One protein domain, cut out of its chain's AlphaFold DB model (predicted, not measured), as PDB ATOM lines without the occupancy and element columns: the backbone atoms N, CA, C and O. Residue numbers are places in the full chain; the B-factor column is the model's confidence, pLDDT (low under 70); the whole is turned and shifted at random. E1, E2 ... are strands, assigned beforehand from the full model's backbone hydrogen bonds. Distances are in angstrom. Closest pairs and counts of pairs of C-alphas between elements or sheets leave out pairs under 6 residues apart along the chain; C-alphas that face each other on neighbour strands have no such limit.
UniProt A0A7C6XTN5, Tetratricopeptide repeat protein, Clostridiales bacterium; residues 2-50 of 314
ATOM      1  N   ALA A   2     -10.323  -6.997  29.334       24.73
ATOM      2  CA  ALA A   2     -10.596  -6.267  28.104       24.73
ATOM      3  C   ALA A   2      -9.273  -5.612  27.694       24.73
ATOM      4  O   ALA A   2      -8.825  -4.686  28.364       24.73
ATOM      5  N   GLN A   3      -8.599  -6.132  26.663       38.25
ATOM      6  CA  GLN A   3      -7.597  -5.323  25.973       38.25
ATOM      7  C   GLN A   3      -8.352  -4.089  25.479       38.25
ATOM      8  O   GLN A   3      -9.306  -4.227  24.715       38.25
ATOM      9  N   ALA A   4      -8.007  -2.908  25.989       47.28
ATOM     10  CA  ALA A   4      -8.555  -1.671  25.465       47.28
ATOM     11  C   ALA A   4      -8.159  -1.607  23.985       47.28
ATOM     12  O   ALA A   4      -6.994  -1.407  23.652       47.28
ATOM     13  N   THR A   5      -9.109  -1.882  23.094       62.56
ATOM     14  CA  THR A   5      -8.889  -1.840  21.649       62.56
ATOM     15  C   THR A   5      -8.603  -0.396  21.260       62.56
ATOM     16  O   THR A   5      -9.510   0.440  21.281       62.56
ATOM     17  N   VAL A   6      -7.341  -0.093  20.948       76.56
ATOM     18  CA  VAL A   6      -6.912   1.236  20.500       76.56
ATOM     19  C   VAL A   6      -7.485   1.477  19.105       76.56
ATOM     20  O   VAL A   6      -7.273   0.674  18.196       76.56
ATOM     21  N   LYS A   7      -8.238   2.566  18.932       86.94
ATOM     22  CA  LYS A   7      -8.792   2.970  17.633       86.94
ATOM     23  C   LYS A   7      -7.924   4.046  16.995       86.94
ATOM     24  O   LYS A   7      -7.414   4.928  17.682       86.94
ATOM     25  N   CYS A   8      -7.787   3.987  15.675       85.56
ATOM     26  CA  CYS A   8      -7.102   5.013  14.907       85.56
ATOM     27  C   CYS A   8      -7.847   6.350  15.023       85.56
ATOM     28  O   CYS A   8      -9.034   6.425  14.722       85.56
ATOM     29  N   ASP A   9      -7.139   7.401  15.423       87.38
ATOM     30  CA  ASP A   9      -7.608   8.793  15.453       87.38
ATOM     31  C   ASP A   9      -8.020   9.317  14.064       87.38
ATOM     32  O   ASP A   9      -8.918  10.148  13.963       87.38
ATOM     33  N   LYS A  10      -7.403   8.811  12.988       87.69
ATOM     34  CA  LYS A  10      -7.698   9.225  11.606       87.69
ATOM     35  C   LYS A  10      -8.852   8.478  10.947       87.69
ATOM     36  O   LYS A  10      -9.653   9.098  10.259       87.69
ATOM     37  N   CYS A  11      -8.903   7.155  11.080       88.00
ATOM     38  CA  CYS A  11      -9.855   6.324  10.327       88.00
ATOM     39  C   CYS A  11     -10.773   5.466  11.206       88.00
ATOM     40  O   CYS A  11     -11.653   4.785  10.692       88.00
ATOM     41  N   GLY A  12     -10.590   5.476  12.529       84.50
ATOM     42  CA  GLY A  12     -11.420   4.720  13.470       84.50
ATOM     43  C   GLY A  12     -11.153   3.212  13.514       84.50
ATOM     44  O   GLY A  12     -11.674   2.540  14.408       84.50
ATOM     45  N   THR A  13     -10.333   2.677  12.603       86.19
ATOM     46  CA  THR A  13      -9.966   1.256  12.542       86.19
ATOM     47  C   THR A  13      -9.216   0.819  13.796       86.19
ATOM     48  O   THR A  13      -8.404   1.567  14.347       86.19
ATOM     49  N   THR A  14      -9.481  -0.405  14.257       84.25
ATOM     50  CA  THR A  14      -8.757  -0.995  15.388       84.25
ATOM     51  C   THR A  14      -7.301  -1.210  15.005       84.25
ATOM     52  O   THR A  14      -6.997  -1.803  13.970       84.25
ATOM     53  N   MET A  15      -6.404  -0.703  15.835       82.94
ATOM     54  CA  MET A  15      -4.972  -0.727  15.579       82.94
ATOM     55  C   MET A  15      -4.321  -1.940  16.228       82.94
ATOM     56  O   MET A  15      -4.789  -2.431  17.258       82.94
ATOM     57  N   TYR A  16      -3.208  -2.388  15.650       79.25
ATOM     58  CA  TYR A  16      -2.329  -3.353  16.300       79.25
ATOM     59  C   TYR A  16      -1.239  -2.616  17.080       79.25
ATOM     60  O   TYR A  16      -0.831  -1.513  16.714       79.25
ATOM     61  N   ILE A  17      -0.794  -3.205  18.184       78.19
ATOM     62  CA  ILE A  17       0.175  -2.585  19.088       78.19
ATOM     63  C   ILE A  17       1.575  -3.113  18.755       78.19
ATOM     64  O   ILE A  17       1.816  -4.314  18.842       78.19
ATOM     65  N   ASP A  18       2.494  -2.215  18.396       72.50
ATOM     66  CA  ASP A  18       3.934  -2.474  18.354       72.50
ATOM     67  C   ASP A  18       4.507  -2.273  19.764       72.50
ATOM     68  O   ASP A  18       4.854  -1.162  20.192       72.50
ATOM     69  N   SER A  19       4.592  -3.382  20.497       62.69
ATOM     70  CA  SER A  19       5.103  -3.424  21.866       62.69
ATOM     71  C   SER A  19       6.569  -3.004  21.987       62.69
ATOM     72  O   SER A  19       6.977  -2.574  23.061       62.69
ATOM     73  N   LYS A  20       7.373  -3.073  20.913       63.12
ATOM     74  CA  LYS A  20       8.790  -2.671  20.956       63.12
ATOM     75  C   LYS A  20       8.956  -1.157  20.934       63.12
ATOM     76  O   LYS A  20       9.888  -0.633  21.533       63.12
ATOM     77  N   LYS A  21       8.057  -0.450  20.246       69.06
ATOM     78  CA  LYS A  21       8.108   1.015  20.099       69.06
ATOM     79  C   LYS A  21       7.093   1.755  20.970       69.06
ATOM     80  O   LYS A  21       7.045   2.981  20.904       69.06
ATOM     81  N   ALA A  22       6.270   1.028  21.732       73.69
ATOM     82  CA  ALA A  22       5.127   1.566  22.473       73.69
ATOM     83  C   ALA A  22       4.195   2.427  21.591       73.69
ATOM     84  O   ALA A  22       3.702   3.486  21.992       73.69
ATOM     85  N   ARG A  23       3.947   1.968  20.357       79.50
ATOM     86  CA  ARG A  23       3.055   2.629  19.393       79.50
ATOM     87  C   ARG A  23       1.954   1.688  18.946       79.50
ATOM     88  O   ARG A  23       2.153   0.484  18.871       79.50
ATOM     89  N   ALA A  24       0.802   2.244  18.619       84.38
ATOM     90  CA  ALA A  24      -0.217   1.555  17.853       84.38
ATOM     91  C   ALA A  24      -0.046   1.924  16.376       84.38
ATOM     92  O   ALA A  24       0.144   3.100  16.059       84.38
ATOM     93  N   ILE A  25      -0.134   0.945  15.480       83.94
ATOM     94  CA  ILE A  25      -0.050   1.145  14.031       83.94
ATOM     95  C   ILE A  25      -1.384   0.740  13.403       83.94
ATOM     96  O   ILE A  25      -1.962  -0.307  13.713       83.94
ATOM     97  N   CYS A  26      -1.927   1.613  12.558       87.12
ATOM     98  CA  CYS A  26      -3.189   1.352  11.885       87.12
ATOM     99  C   CYS A  26      -2.960   0.445  10.667       87.12
ATOM    100  O   CYS A  26      -2.192   0.829   9.791       87.12
ATOM    101  N   PRO A  27      -3.667  -0.689  10.530       82.94
ATOM    102  CA  PRO A  27      -3.507  -1.564   9.366       82.94
ATOM    103  C   PRO A  27      -4.046  -0.954   8.058       82.94
ATOM    104  O   PRO A  27      -3.532  -1.264   6.995       82.94
ATOM    105  N   GLU A  28      -5.052  -0.076   8.135       87.44
ATOM    106  CA  GLU A  28      -5.684   0.568   6.967       87.44
ATOM    107  C   GLU A  28      -4.874   1.753   6.418       87.44
ATOM    108  O   GLU A  28      -4.497   1.779   5.253       87.44
ATOM    109  N   CYS A  29      -4.588   2.756   7.257       88.62
ATOM    110  CA  CYS A  29      -3.941   3.996   6.815       88.62
ATOM    111  C   CYS A  29      -2.456   4.108   7.191       88.62
ATOM    112  O   CYS A  29      -1.856   5.162   6.990       88.62
ATOM    113  N   ASN A  30      -1.880   3.054   7.782       85.50
ATOM    114  CA  ASN A  30      -0.496   2.988   8.262       85.50
ATOM    115  C   ASN A  30      -0.086   4.125   9.221       85.50
ATOM    116  O   ASN A  30       1.094   4.407   9.413       85.50
ATOM    117  N   HIS A  31      -1.066   4.806   9.822       89.31
ATOM    118  CA  HIS A  31      -0.828   5.876  10.783       89.31
ATOM    119  C   HIS A  31      -0.368   5.286  12.114       89.31
ATOM    120  O   HIS A  31      -1.035   4.410  12.672       89.31
ATOM    121  N   GLU A  32       0.760   5.778  12.617       86.38
ATOM    122  CA  GLU A  32       1.280   5.426  13.934       86.38
ATOM    123  C   GLU A  32       0.800   6.446  14.968       86.38
ATOM    124  O   GLU A  32       0.921   7.654  14.756       86.38
ATOM    125  N   GLN A  33       0.320   5.976  16.119       84.94
ATOM    126  CA  GLN A  33       0.040   6.839  17.265       84.94
ATOM    127  C   GLN A  33       0.681   6.281  18.542       84.94
ATOM    128  O   GLN A  33       0.790   5.060  18.696       84.94
ATOM    129  N   PRO A  34       1.153   7.142  19.455       79.62
ATOM    130  CA  PRO A  34       1.733   6.679  20.705       79.62
ATOM    131  C   PRO A  34       0.672   6.043  21.600       79.62
ATOM    132  O   PRO A  34      -0.474   6.492  21.639       79.62
ATOM    133  N   LEU A  35       1.067   5.020  22.353       77.56
ATOM    134  CA  LEU A  35       0.191   4.463  23.373       77.56
ATOM    135  C   LEU A  35       0.069   5.447  24.537       77.56
ATOM    136  O   LEU A  35       1.057   6.025  24.991       77.56
ATOM    137  N   MET A  36      -1.154   5.601  25.030       74.69
ATOM    138  CA  MET A  36      -1.459   6.402  26.208       74.69
ATOM    139  C   MET A  36      -1.846   5.472  27.356       74.69
ATOM    140  O   MET A  36      -2.618   4.530  27.167       74.69
ATOM    141  N   SER A  37      -1.321   5.740  28.545       66.62
ATOM    142  CA  SER A  37      -1.728   5.096  29.796       66.62
ATOM    143  C   SER A  37      -2.207   6.163  30.777       66.62
ATOM    144  O   SER A  37      -1.949   7.344  30.569       66.62
ATOM    145  N   GLN A  38      -2.940   5.772  31.817       67.31
ATOM    146  CA  GLN A  38      -3.399   6.684  32.865       67.31
ATOM    147  C   GLN A  38      -2.655   6.390  34.167       67.31
ATOM    148  O   GLN A  38      -2.452   5.226  34.515       67.31
ATOM    149  N   ASP A  39      -2.231   7.436  34.874       59.44
ATOM    150  CA  ASP A  39      -1.688   7.314  36.228       59.44
ATOM    151  C   ASP A  39      -2.809   7.196  37.286       59.44
ATOM    152  O   ASP A  39      -4.003   7.246  36.983       59.44
ATOM    153  N   MET A  40      -2.428   7.052  38.561       36.69
ATOM    154  CA  MET A  40      -3.383   6.944  39.678       36.69
ATOM    155  C   MET A  40      -4.207   8.223  39.923       36.69
ATOM    156  O   MET A  40      -5.173   8.187  40.684       36.69
ATOM    157  N   LEU A  41      -3.829   9.347  39.311       58.53
ATOM    158  CA  LEU A  41      -4.527  10.632  39.374       58.53
ATOM    159  C   LEU A  41      -5.441  10.838  38.151       58.53
ATOM    160  O   LEU A  41      -6.127  11.855  38.067       58.53
ATOM    161  N   GLY A  42      -5.488   9.869  37.228       54.50
ATOM    162  CA  GLY A  42      -6.262   9.928  35.990       54.50
ATOM    163  C   GLY A  42      -5.575  10.705  34.867       54.50
ATOM    164  O   GLY A  42      -6.186  10.931  33.821       54.50
ATOM    165  N   ASN A  43      -4.315  11.107  35.045       62.03
ATOM    166  CA  ASN A  43      -3.578  11.826  34.021       62.03
ATOM    167  C   ASN A  43      -3.138  10.853  32.935       62.03
ATOM    168  O   ASN A  43      -2.454   9.862  33.200       62.03
ATOM    169  N   ALA A  44      -3.513  11.164  31.697       71.31
ATOM    170  CA  ALA A  44      -3.023  10.446  30.538       71.31
ATOM    171  C   ALA A  44      -1.561  10.830  30.277       71.31
ATOM    172  O   ALA A  44      -1.241  12.009  30.126       71.31
ATOM    173  N   TYR A  45      -0.685   9.836  30.189       69.50
ATOM    174  CA  TYR A  45       0.711  10.015  29.819       69.50
ATOM    175  C   TYR A  45       1.083   9.119  28.641       69.50
ATOM    176  O   TYR A  45       0.526   8.036  28.435       69.50
ATOM    177  N   LYS A  46       2.051   9.599  27.861       72.88
ATOM    178  CA  LYS A  46       2.615   8.890  26.718       72.88
ATOM    179  C   LYS A  46       3.511   7.757  27.209       72.88
ATOM    180  O   LYS A  46       4.448   7.995  27.965       72.88
ATOM    181  N   VAL A  47       3.254   6.537  26.751       67.56
ATOM    182  CA  VAL A  47       4.156   5.404  26.973       67.56
ATOM    183  C   VAL A  47       5.305   5.534  25.974       67.56
ATOM    184  O   VAL A  47       5.111   5.377  24.772       67.56
ATOM    185  N   GLU A  48       6.494   5.896  26.455       61.00
ATOM    186  CA  GLU A  48       7.668   6.120  25.595       61.00
ATOM    187  C   GLU A  48       8.386   4.817  25.224       61.00
ATOM    188  O   GLU A  48       8.906   4.675  24.121       61.00
ATOM    189  N   SER A  49       8.374   3.855  26.142       58.81
ATOM    190  CA  SER A  49       8.833   2.481  25.974       58.81
ATOM    191  C   SER A  49       8.211   1.661  27.100       58.81
ATOM    192  O   SER A  49       8.043   2.170  28.211       58.81
ATOM    193  N   PHE A  50       7.868   0.398  26.851       59.06
ATOM    194  CA  PHE A  50       7.508  -0.500  27.950       59.06
ATOM    195  C   PHE A  50       8.734  -0.846  28.819       59.06
ATOM    196  O   PHE A  50       8.554  -1.264  29.956       59.06
TER     197      PHE A  50
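Overview. This is residues 2 to 50 of the 314 residues of the protein "Tetratricopeptide repeat protein" of Clostridiales bacterium (UniProt A0A7C6XTN5). With little regular structure, this is a small three-stranded sheet, E1 E2 E3, whose strand E3 runs on into a two-stranded hairpin, E4 and E5, while unnamed residues 2 to 15 loop over one face of the sheet. The 49 printed residues have no named helix and five named strands, E1 to E5 in chain order, holding 15 residues: all strand, both sheets antiparallel. The whole is compact, radius of gyration of the C-alphas 11.0 A, yet elongated, spanning 34 by 20 by 19 A.

Along the chain. E1, residues 16 to 18, 6.6 A, begins at C-alpha 16 (-2.329, -3.353, 16.300). E2 is residues 23 to 25, 6.4 A; E3, 32 to 34, 6.9 A; E4, 36 to 38, 6.9 A. E5, residues 44 to 46, 7.0 A, ends at C-alpha 46 (2.615, 8.890, 26.718).

Arrangement. E1, E2 and E3 form a meander, each strand the antiparallel neighbour of the one before. N 18 and O 23 are 2.8 A apart, N 24 and O 33 2.8 A. E3 runs on into E4 at 22 degrees. In the hairpin of E4 and E5, N 45 and O 37 are 2.8 A apart. E1 and E5 are apart.

Size, cuts and confidence. The farthest C-alphas, of Glu 28 and Leu 41, are 34.0 A apart. The printed part has no cut and no long link. Its mean pLDDT is 72.6; residues under 70 include 2 to 5 and 37 to 43.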